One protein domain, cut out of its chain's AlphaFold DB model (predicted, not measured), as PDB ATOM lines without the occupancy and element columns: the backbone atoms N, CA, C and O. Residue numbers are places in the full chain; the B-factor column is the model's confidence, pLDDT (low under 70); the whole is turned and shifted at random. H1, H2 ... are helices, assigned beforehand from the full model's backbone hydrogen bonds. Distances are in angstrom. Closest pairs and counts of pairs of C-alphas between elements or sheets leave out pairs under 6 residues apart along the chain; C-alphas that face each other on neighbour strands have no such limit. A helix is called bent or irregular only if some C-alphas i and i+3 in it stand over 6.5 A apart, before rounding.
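What this domain is: This is residues 2 to 33 and 68 to 114 of the 120 residues of an uncharacterized protein of Luteimonas sp. SJ-92 (UniProt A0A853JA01). Look for a loose frame of helices around the short helix H1: the longest helix, H2, passes near one part of it, the end of H4 meets it, and H5 comes near it too. From H1, H4 reaches away as a long arm with H3 at its far tip, and residues 76 to 83 and 68 to 73 stick out there; residues 27 to 33 of H2 stick out elsewhere. You have 79 printed residues with five named helices, in the order H1, H2, H3, H4, H5, and no named strand; the class is all helix. The whole is loose and elongated, with a radius of gyration of the C-alphas of 14.5 A and spans of 42 by 25 by 22 A.

How they stand to each other: Start at H2, residues 16 to 33, and look across to H1, residues 2 to 7. They are close but not clearly touching, with the C-alphas of Asp 18 and Ile 4 closest at 6.5 A, and they run opposite ways at a shallow tilt of 29 degrees. H1 touches H4, residues 78 to 93, which touches H1 with residues 86 to 93 alone. The closest C-alphas are those of Asp 6 and Leu 93, 6.6 A apart; the two run the same way at a shallow tilt of 33 degrees, only just short of steep. H5, residues 102 to 109, is close to H1 but not clearly touching, with the C-alphas of Val 109 and Leu 5 closest at 7.2 A, at a steep tilt of 52 degrees. H3, residues 68 to 76, is close to H4 but not clearly touching: the C-alphas of Leu 74 and Phe 80 are closest at 6.8 A, and their lines are about perpendicular at 84 degrees. H2 is apart from H4 and from H5. In H1, H2 and H5 every O i to N i+4 pair is within hydrogen-bond range; H4 has 10 of 12, and H3 has 0 of 5, with 0 of 6 O i to N i+3 pairs.

Where its parts are: Find C-alpha 16 at (33.641, 39.382, -12.864); from there H2 runs 26.2 A to C-alpha 33. H1 begins at C-alpha 2, (26.718, 46.543, 0.060), and is 8.7 A long. H4 spans 23.7 A and is irregular, with C-alphas 79 and 82 7.5 A apart. H3, 13.6 A, is only just irregular, with C-alphas 71 and 74 6.7 A apart. H5 runs 10.4 A to C-alpha 109 at (20.116, 40.944, -4.290).

The domain as a whole: The two C-alphas farthest apart, those of Pro 16 and Glu 68, are 44.8 A apart. Residues 34 to 67 are not printed; C-alphas 33 and 68 stand 26.8 A apart across this cut. H3 to H4 is a tight link, and no link printed whole is long. Confidence is under 70 at residues 69 to 75; the mean pLDDT of the printed part is 83.2.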
ATOM      1  N   LEU A   2      27.510  45.303   0.188       86.00
ATOM      2  CA  LEU A   2      26.718  46.543   0.060       86.00
ATOM      3  C   LEU A   2      27.267  47.508  -1.000       86.00
ATOM      4  O   LEU A   2      26.516  47.991  -1.835       86.00
ATOM      5  N   SER A   3      28.589  47.675  -1.058       86.38
ATOM      6  CA  SER A   3      29.261  48.453  -2.106       86.38
ATOM      7  C   SER A   3      29.022  47.916  -3.525       86.38
ATOM      8  O   SER A   3      28.998  48.683  -4.477       86.38
ATOM      9  N   ILE A   4      28.859  46.597  -3.683       86.75
ATOM     10  CA  ILE A   4      28.544  45.974  -4.976       86.75
ATOM     11  C   ILE A   4      27.088  46.272  -5.332       86.75
ATOM     12  O   ILE A   4      26.806  46.647  -6.466       86.75
ATOM     13  N   LEU A   5      26.172  46.149  -4.365       84.75
ATOM     14  CA  LEU A   5      24.752  46.464  -4.549       84.75
ATOM     15  C   LEU A   5      24.533  47.934  -4.915       84.75
ATOM     16  O   LEU A   5      23.711  48.219  -5.778       84.75
ATOM     17  N   ASP A   6      25.299  48.840  -4.310       86.69
ATOM     18  CA  ASP A   6      25.242  50.271  -4.605       86.69
ATOM     19  C   ASP A   6      25.754  50.597  -6.013       86.69
ATOM     20  O   ASP A   6      25.057  51.249  -6.787       86.69
ATOM     21  N   ARG A   7      26.904  50.040  -6.417       84.69
ATOM     22  CA  ARG A   7      27.434  50.195  -7.786       84.69
ATOM     23  C   ARG A   7      26.555  49.560  -8.865       84.69
ATOM     24  O   ARG A   7      26.610  49.975 -10.016       84.69
ATOM     25  N   SER A   8      25.784  48.536  -8.505       81.44
ATOM     26  CA  SER A   8      24.883  47.797  -9.401       81.44
ATOM     27  C   SER A   8      23.416  48.107  -9.114       81.44
ATOM     28  O   SER A   8      22.555  47.227  -9.191       81.44
ATOM     29  N   ARG A   9      23.115  49.340  -8.698       77.81
ATOM     30  CA  ARG A   9      21.744  49.744  -8.371       77.81
ATOM     31  C   ARG A   9      20.827  49.669  -9.593       77.81
ATOM     32  O   ARG A   9      19.764  49.065  -9.500       77.81
ATOM     33  N   ASP A  10      21.296  50.201 -10.721       78.00
ATOM     34  CA  ASP A  10      20.489  50.394 -11.934       78.00
ATOM     35  C   ASP A  10      20.881  49.458 -13.091       78.00
ATOM     36  O   ASP A  10      20.229  49.442 -14.133       78.00
ATOM     37  N   ALA A  11      21.940  48.659 -12.923       75.88
ATOM     38  CA  ALA A  11      22.443  47.752 -13.949       75.88
ATOM     39  C   ALA A  11      23.012  46.456 -13.345       75.88
ATOM     40  O   ALA A  11      23.516  46.474 -12.216       75.88
ATOM     41  N   PRO A  12      22.987  45.331 -14.089       76.44
ATOM     42  CA  PRO A  12      23.635  44.094 -13.666       76.44
ATOM     43  C   PRO A  12      25.127  44.291 -13.381       76.44
ATOM     44  O   PRO A  12      25.798  45.123 -13.995       76.44
ATOM     45  N   VAL A  13      25.679  43.477 -12.481       83.50
ATOM     46  CA  VAL A  13      27.101  43.543 -12.128       83.50
ATOM     47  C   VAL A  13      27.954  43.181 -13.348       83.50
ATOM     48  O   VAL A  13      27.950  42.041 -13.817       83.50
ATOM     49  N   ALA A  14      28.703  44.150 -13.875       80.19
ATOM     50  CA  ALA A  14      29.585  43.947 -15.027       80.19
ATOM     51  C   ALA A  14      30.922  43.290 -14.639       80.19
ATOM     52  O   ALA A  14      31.438  42.463 -15.388       80.19
ATOM     53  N   SER A  15      31.455  43.629 -13.461       87.56
ATOM     54  CA  SER A  15      32.750  43.144 -12.972       87.56
ATOM     55  C   SER A  15      32.696  41.649 -12.618       87.56
ATOM     56  O   SER A  15      31.913  41.263 -11.745       87.56
ATOM     57  N   PRO A  16      33.545  40.796 -13.228       85.00
ATOM     58  CA  PRO A  16      33.641  39.382 -12.864       85.00
ATOM     59  C   PRO A  16      34.036  39.170 -11.398       85.00
ATOM     60  O   PRO A  16      33.509  38.275 -10.748       85.00
ATOM     61  N   VAL A  17      34.903  40.035 -10.857       88.19
ATOM     62  CA  VAL A  17      35.334  39.986  -9.450       88.19
ATOM     63  C   VAL A  17      34.158  40.253  -8.514       88.19
ATOM     64  O   VAL A  17      33.968  39.535  -7.539       88.19
ATOM     65  N   ASP A  18      33.329  41.251  -8.824       88.38
ATOM     66  CA  ASP A  18      32.157  41.567  -8.005       88.38
ATOM     67  C   ASP A  18      31.104  40.448  -8.068       88.38
ATOM     68  O   ASP A  18      30.462  40.159  -7.056       88.38
ATOM     69  N   ARG A  19      30.944  39.783  -9.223       85.75
ATOM     70  CA  ARG A  19      30.070  38.601  -9.331       85.75
ATOM     71  C   ARG A  19      30.573  37.452  -8.472       85.75
ATOM     72  O   ARG A  19      29.774  36.867  -7.747       85.75
ATOM     73  N   GLU A  20      31.868  37.161  -8.524       86.75
ATOM     74  CA  GLU A  20      32.474  36.097  -7.724       86.75
ATOM     75  C   GLU A  20      32.351  36.394  -6.225       86.75
ATOM     76  O   GLU A  20      31.989  35.524  -5.437       86.75
ATOM     77  N   LEU A  21      32.554  37.651  -5.819       88.75
ATOM     78  CA  LEU A  21      32.345  38.070  -4.434       88.75
ATOM     79  C   LEU A  21      30.884  37.903  -3.995       88.75
ATOM     80  O   LEU A  21      30.643  37.418  -2.890       88.75
ATOM     81  N   LEU A  22      29.911  38.277  -4.835       86.19
ATOM     82  CA  LEU A  22      28.490  38.064  -4.535       86.19
ATOM     83  C   LEU A  22      28.141  36.573  -4.449       86.19
ATOM     84  O   LEU A  22      27.470  36.160  -3.501       86.19
ATOM     85  N   PHE A  23      28.627  35.764  -5.389       86.50
ATOM     86  CA  PHE A  23      28.451  34.315  -5.359       86.50
ATOM     87  C   PHE A  23      29.047  33.715  -4.080       86.50
ATOM     88  O   PHE A  23      28.356  33.019  -3.339       86.50
ATOM     89  N   GLY A  24      30.278  34.093  -3.736       87.44
ATOM     90  CA  GLY A  24      30.933  33.670  -2.504       87.44
ATOM     91  C   GLY A  24      30.158  34.060  -1.244       87.44
ATOM     92  O   GLY A  24      30.119  33.278  -0.294       87.44
ATOM     93  N   THR A  25      29.506  35.230  -1.210       86.75
ATOM     94  CA  THR A  25      28.639  35.600  -0.075       86.75
ATOM     95  C   THR A  25      27.393  34.727   0.026       86.75
ATOM     96  O   THR A  25      27.059  34.304   1.130       86.75
ATOM     97  N   TYR A  26      26.757  34.397  -1.102       84.12
ATOM     98  CA  TYR A  26      25.604  33.496  -1.137       84.12
ATOM     99  C   TYR A  26      25.971  32.100  -0.616       84.12
ATOM    100  O   TYR A  26      25.362  31.609   0.335       84.12
ATOM    101  N   THR A  27      27.027  31.489  -1.161       85.06
ATOM    102  CA  THR A  27      27.450  30.134  -0.770       85.06
ATOM    103  C   THR A  27      27.876  30.066   0.694       85.06
ATOM    104  O   THR A  27      27.512  29.132   1.405       85.06
ATOM    105  N   LYS A  28      28.618  31.069   1.184       87.25
ATOM    106  CA  LYS A  28      29.021  31.126   2.598       87.25
ATOM    107  C   LYS A  28      27.822  31.265   3.530       87.25
ATOM    108  O   LYS A  28      27.821  30.638   4.585       87.25
ATOM    109  N   ALA A  29      26.820  32.065   3.162       83.50
ATOM    110  CA  ALA A  29      25.620  32.234   3.976       83.50
ATOM    111  C   ALA A  29      24.862  30.908   4.143       83.50
ATOM    112  O   ALA A  29      24.478  30.570   5.262       83.50
ATOM    113  N   GLU A  30      24.734  30.122   3.071       81.31
ATOM    114  CA  GLU A  30      24.060  28.820   3.125       81.31
ATOM    115  C   GLU A  30      24.794  27.831   4.046       81.31
ATOM    116  O   GLU A  30      24.181  27.180   4.892       81.31
ATOM    117  N   LEU A  31      26.129  27.786   3.971       85.88
ATOM    118  CA  LEU A  31      26.952  26.932   4.838       85.88
ATOM    119  C   LEU A  31      26.844  27.303   6.326       85.88
ATOM    120  O   LEU A  31      26.956  26.440   7.197       85.88
ATOM    121  N   LEU A  32      26.621  28.584   6.627       88.69
ATOM    122  CA  LEU A  32      26.534  29.099   7.995       88.69
ATOM    123  C   LEU A  32      25.127  29.012   8.595       88.69
ATOM    124  O   LEU A  32      24.965  29.286   9.786       88.69
ATOM    125  N   LYS A  33      24.115  28.588   7.827       85.44
ATOM    126  CA  LYS A  33      22.711  28.522   8.268       85.44
ATOM    127  C   LYS A  33      22.538  27.782   9.596       85.44
ATOM    128  O   LYS A  33      21.866  28.269  10.503       85.44
ATOM    129  N   GLU A  68      10.798  45.049  24.110       70.38
ATOM    130  CA  GLU A  68      11.238  45.586  25.397       70.38
ATOM    131  C   GLU A  68      12.761  45.500  25.585       70.38
ATOM    132  O   GLU A  68      13.340  46.371  26.233       70.38
ATOM    133  N   PHE A  69      13.429  44.502  24.995       63.56
ATOM    134  CA  PHE A  69      14.878  44.311  25.135       63.56
ATOM    135  C   PHE A  69      15.678  44.990  24.012       63.56
ATOM    136  O   PHE A  69      16.740  45.573  24.237       63.56
ATOM    137  N   LEU A  70      15.168  44.949  22.779       66.50
ATOM    138  CA  LEU A  70      15.858  45.518  21.613       66.50
ATOM    139  C   LEU A  70      16.019  47.037  21.669       66.50
ATOM    140  O   LEU A  70      16.983  47.570  21.116       66.50
ATOM    141  N   ALA A  71      15.075  47.726  22.309       61.88
ATOM    142  CA  ALA A  71      14.997  49.178  22.280       61.88
ATOM    143  C   ALA A  71      16.115  49.881  23.069       61.88
ATOM    144  O   ALA A  71      16.446  51.020  22.741       61.88
ATOM    145  N   SER A  72      16.720  49.237  24.072       64.62
ATOM    146  CA  SER A  72      17.697  49.894  24.952       64.62
ATOM    147  C   SER A  72      19.141  49.477  24.673       64.62
ATOM    148  O   SER A  72      19.975  50.350  24.440       64.62
ATOM    149  N   GLU A  73      19.461  48.181  24.629       66.19
ATOM    150  CA  GLU A  73      20.859  47.737  24.514       66.19
ATOM    151  C   GLU A  73      21.358  47.671  23.067       66.19
ATOM    152  O   GLU A  73      22.401  48.238  22.737       66.19
ATOM    153  N   LEU A  74      20.619  47.030  22.159       68.19
ATOM    154  CA  LEU A  74      21.075  46.835  20.774       68.19
ATOM    155  C   LEU A  74      21.115  48.151  19.979       68.19
ATOM    156  O   LEU A  74      22.011  48.371  19.159       68.19
ATOM    157  N   ALA A  75      20.166  49.050  20.244       67.50
ATOM    158  CA  ALA A  75      20.065  50.331  19.553       67.50
ATOM    159  C   ALA A  75      21.144  51.342  19.978       67.50
ATOM    160  O   ALA A  75      21.590  52.123  19.141       67.50
ATOM    161  N   SER A  76      21.576  51.323  21.246       72.06
ATOM    162  CA  SER A  76      22.483  52.338  21.803       72.06
ATOM    163  C   SER A  76      23.936  51.877  21.941       72.06
ATOM    164  O   SER A  76      24.836  52.715  22.019       72.06
ATOM    165  N   THR A  77      24.207  50.565  21.923       81.06
ATOM    166  CA  THR A  77      25.574  50.071  22.131       81.06
ATOM    167  C   THR A  77      26.463  50.412  20.924       81.06
ATOM    168  O   THR A  77      26.109  50.070  19.786       81.06
ATOM    169  N   PRO A  78      27.642  51.035  21.130       86.31
ATOM    170  CA  PRO A  78      28.567  51.396  20.049       86.31
ATOM    171  C   PRO A  78      29.059  50.205  19.220       86.31
ATOM    172  O   PRO A  78      29.367  50.363  18.044       86.31
ATOM    173  N   VAL A  79      29.092  49.004  19.809       87.19
ATOM    174  CA  VAL A  79      29.538  47.778  19.130       87.19
ATOM    175  C   VAL A  79      28.699  47.435  17.893       87.19
ATOM    176  O   VAL A  79      29.223  46.810  16.983       87.19
ATOM    177  N   PHE A  80      27.437  47.881  17.840       85.00
ATOM    178  CA  PHE A  80      26.520  47.636  16.719       85.00
ATOM    179  C   PHE A  80      26.421  48.814  15.740       85.00
ATOM    180  O   PHE A  80      25.525  48.847  14.897       85.00
ATOM    181  N   GLU A  81      27.287  49.825  15.854       87.81
ATOM    182  CA  GLU A  81      27.208  51.018  15.006       87.81
ATOM    183  C   GLU A  81      27.385  50.681  13.523       87.81
ATOM    184  O   GLU A  81      26.592  51.109  12.683       87.81
ATOM    185  N   THR A  82      28.365  49.836  13.207       89.56
ATOM    186  CA  THR A  82      28.610  49.369  11.838       89.56
ATOM    187  C   THR A  82      27.394  48.627  11.282       89.56
ATOM    188  O   THR A  82      26.978  48.860  10.147       89.56
ATOM    189  N   GLU A  83      26.772  47.758  12.076       87.69
ATOM    190  CA  GLU A  83      25.584  46.993  11.697       87.69
ATOM    191  C   GLU A  83      24.380  47.909  11.463       87.69
ATOM    192  O   GLU A  83      23.653  47.716  10.485       87.69
ATOM    193  N   ARG A  84      24.191  48.939  12.299       87.06
ATOM    194  CA  ARG A  84      23.139  49.952  12.109       87.06
ATOM    195  C   ARG A  84      23.328  50.713  10.799       87.06
ATOM    196  O   ARG A  84      22.373  50.847  10.029       87.06
ATOM    197  N   GLN A  85      24.551  51.157  10.513       90.31
ATOM    198  CA  GLN A  85      24.878  51.848   9.263       90.31
ATOM    199  C   GLN A  85      24.660  50.940   8.047       90.31
ATOM    200  O   GLN A  85      24.003  51.334   7.080       90.31
ATOM    201  N   ASN A  86      25.120  49.691   8.121       90.69
ATOM    202  CA  ASN A  86      24.925  48.690   7.075       90.69
ATOM    203  C   ASN A  86      23.438  48.387   6.833       90.69
ATOM    204  O   ASN A  86      23.004  48.293   5.683       90.69
ATOM    205  N   ALA A  87      22.636  48.268   7.894       88.12
ATOM    206  CA  ALA A  87      21.196  48.048   7.792       88.12
ATOM    207  C   ALA A  87      20.482  49.242   7.138       88.12
ATOM    208  O   ALA A  87      19.597  49.045   6.300       88.12
ATOM    209  N   ALA A  88      20.878  50.473   7.472       89.19
ATOM    210  CA  ALA A  88      20.348  51.681   6.843       89.19
ATOM    211  C   ALA A  88      20.683  51.735   5.343       89.19
ATOM    212  O   ALA A  88      19.791  51.963   4.521       89.19
ATOM    213  N   GLN A  89      21.933  51.440   4.970       91.62
ATOM    214  CA  GLN A  89      22.348  51.352   3.566       91.62
ATOM    215  C   GLN A  89      21.567  50.271   2.812       91.62
ATOM    216  O   GLN A  89      21.050  50.524   1.725       91.62
ATOM    217  N   LEU A  90      21.413  49.080   3.397       88.94
ATOM    218  CA  LEU A  90      20.660  47.992   2.773       88.94
ATOM    219  C   LEU A  90      19.188  48.364   2.551       88.94
ATOM    220  O   LEU A  90      18.645  48.071   1.489       88.94
ATOM    221  N   ARG A  91      18.549  49.038   3.515       87.88
ATOM    222  CA  ARG A  91      17.166  49.530   3.377       87.88
ATOM    223  C   ARG A  91      17.016  50.546   2.244       87.88
ATOM    224  O   ARG A  91      16.000  50.521   1.556       87.88
ATOM    225  N   ALA A  92      18.011  51.409   2.039       88.19
ATOM    226  CA  ALA A  92      18.018  52.357   0.925       88.19
ATOM    227  C   ALA A  92      18.209  51.654  -0.433       88.19
ATOM    228  O   ALA A  92      17.584  52.033  -1.421       88.19
ATOM    229  N   LEU A  93      19.044  50.612  -0.472       87.62
ATOM    230  CA  LEU A  93      19.349  49.839  -1.682       87.62
ATOM    231  C   LEU A  93      18.247  48.852  -2.075       87.62
ATOM    232  O   LEU A  93      18.089  48.539  -3.255       87.62
ATOM    233  N   VAL A  94      17.497  48.343  -1.098       86.38
ATOM    234  CA  VAL A  94      16.423  47.366  -1.296       86.38
ATOM    235  C   VAL A  94      15.121  47.934  -0.722       86.38
ATOM    236  O   VAL A  94      14.765  47.652   0.426       86.38
ATOM    237  N   PRO A  95      14.371  48.730  -1.509       84.25
ATOM    238  CA  PRO A  95      13.119  49.315  -1.054       84.25
ATOM    239  C   PRO A  95      12.114  48.249  -0.614       84.25
ATOM    240  O   PRO A  95      11.959  47.214  -1.273       84.25
ATOM    241  N   ARG A  96      11.382  48.555   0.465       85.81
ATOM    242  CA  ARG A  96      10.371  47.678   1.086       85.81
ATOM    243  C   ARG A  96      10.939  46.374   1.657       85.81
ATOM    244  O   ARG A  96      10.213  45.392   1.745       85.81
ATOM    245  N   LEU A  97      12.208  46.374   2.076       85.56
ATOM    246  CA  LEU A  97      12.902  45.205   2.629       85.56
ATOM    247  C   LEU A  97      12.085  44.424   3.676       85.56
ATOM    248  O   LEU A  97      12.111  43.202   3.667       85.56
ATOM    249  N   SER A  98      11.336  45.116   4.538       81.00
ATOM    250  CA  SER A  98      10.555  44.516   5.629       81.00
ATOM    251  C   SER A  98       9.358  43.668   5.192       81.00
ATOM    252  O   SER A  98       8.804  42.959   6.022       81.00
ATOM    253  N   VAL A  99       8.930  43.757   3.930       85.12
ATOM    254  CA  VAL A  99       7.769  43.013   3.401       85.12
ATOM    255  C   VAL A  99       8.140  42.090   2.238       85.12
ATOM    256  O   VAL A  99       7.258  41.548   1.576       85.12
ATOM    257  N   LEU A 100       9.433  41.937   1.935       86.25
ATOM    258  CA  LEU A 100       9.871  41.039   0.868       86.25
ATOM    259  C   LEU A 100       9.838  39.590   1.346       86.25
ATOM    260  O   LEU A 100      10.319  39.270   2.431       86.25
ATOM    261  N   THR A 101       9.349  38.703   0.482       85.94
ATOM    262  CA  THR A 101       9.599  37.270   0.633       85.94
ATOM    263  C   THR A 101      11.087  36.986   0.435       85.94
ATOM    264  O   THR A 101      11.780  37.728  -0.272       85.94
ATOM    265  N   LEU A 102      11.579  35.889   1.014       82.56
ATOM    266  CA  LEU A 102      12.961  35.447   0.817       82.56
ATOM    267  C   LEU A 102      13.297  35.312  -0.675       82.56
ATOM    268  O   LEU A 102      14.327  35.809  -1.117       82.56
ATOM    269  N   GLU A 103      12.398  34.720  -1.463       84.75
ATOM    270  CA  GLU A 103      12.558  34.581  -2.913       84.75
ATOM    271  C   GLU A 103      12.742  35.940  -3.603       84.75
ATOM    272  O   GLU A 103      13.697  36.144  -4.355       84.75
ATOM    273  N   THR A 104      11.875  36.912  -3.299       87.31
ATOM    274  CA  THR A 104      11.961  38.254  -3.894       87.31
ATOM    275  C   THR A 104      13.250  38.956  -3.475       87.31
ATOM    276  O   THR A 104      13.880  39.645  -4.284       87.31
ATOM    277  N   PHE A 105      13.658  38.785  -2.218       88.00
ATOM    278  CA  PHE A 105      14.910  39.327  -1.710       88.00
ATOM    279  C   PHE A 105      16.115  38.732  -2.446       88.00
ATOM    280  O   PHE A 105      16.938  39.488  -2.968       88.00
ATOM    281  N   LEU A 106      16.196  37.403  -2.555       86.81
ATOM    282  CA  LEU A 106      17.280  36.711  -3.253       86.81
ATOM    283  C   LEU A 106      17.326  37.082  -4.734       86.81
ATOM    284  O   LEU A 106      18.407  37.326  -5.273       86.81
ATOM    285  N   ASN A 107      16.166  37.199  -5.380       85.69
ATOM    286  CA  ASN A 107      16.100  37.623  -6.768       85.69
ATOM    287  C   ASN A 107      16.714  39.018  -6.940       85.69
ATOM    288  O   ASN A 107      17.641  39.200  -7.729       85.69
ATOM    289  N   ARG A 108      16.274  39.987  -6.130       86.19
ATOM    290  CA  ARG A 108      16.798  41.354  -6.192       86.19
ATOM    291  C   ARG A 108      18.290  41.388  -5.888       86.19
ATOM    292  O   ARG A 108      19.041  41.964  -6.664       86.19
ATOM    293  N   VAL A 109      18.737  40.794  -4.788       86.56
ATOM    294  CA  VAL A 109      20.116  40.944  -4.290       86.56
ATOM    295  C   VAL A 109      21.131  40.127  -5.092       86.56
ATOM    296  O   VAL A 109      22.263  40.577  -5.257       86.56
ATOM    297  N   TYR A 110      20.735  38.976  -5.637       85.50
ATOM    298  CA  TYR A 110      21.650  38.036  -6.287       85.50
ATOM    299  C   TYR A 110      21.286  37.781  -7.756       85.50
ATOM    300  O   TYR A 110      22.097  38.060  -8.644       85.50
ATOM    301  N   VAL A 111      20.072  37.299  -8.043       84.00
ATOM    302  CA  VAL A 111      19.713  36.788  -9.386       84.00
ATOM    303  C   VAL A 111      19.713  37.881 -10.450       84.00
ATOM    304  O   VAL A 111      20.383  37.740 -11.474       84.00
ATOM    305  N   ALA A 112      19.048  39.009 -10.189       82.62
ATOM    306  CA  ALA A 112      19.023  40.170 -11.082       82.62
ATOM    307  C   ALA A 112      20.427  40.752 -11.347       82.62
ATOM    308  O   ALA A 112      20.644  41.483 -12.311       82.62
ATOM    309  N   ARG A 113      21.402  40.400 -10.502       80.56
ATOM    310  CA  ARG A 113      22.801  40.831 -10.576       80.56
ATOM    311  C   ARG A 113      23.723  39.783 -11.199       80.56
ATOM    312  O   ARG A 113      24.938  39.966 -11.202       80.56
ATOM    313  N   GLY A 114      23.156  38.727 -11.783       73.69
ATOM    314  CA  GLY A 114      23.887  37.709 -12.538       73.69
ATOM    315  C   GLY A 114      24.361  36.521 -11.704       73.69
ATOM    316  O   GLY A 114      25.027  35.639 -12.245       73.69
TER     317      GLY A 114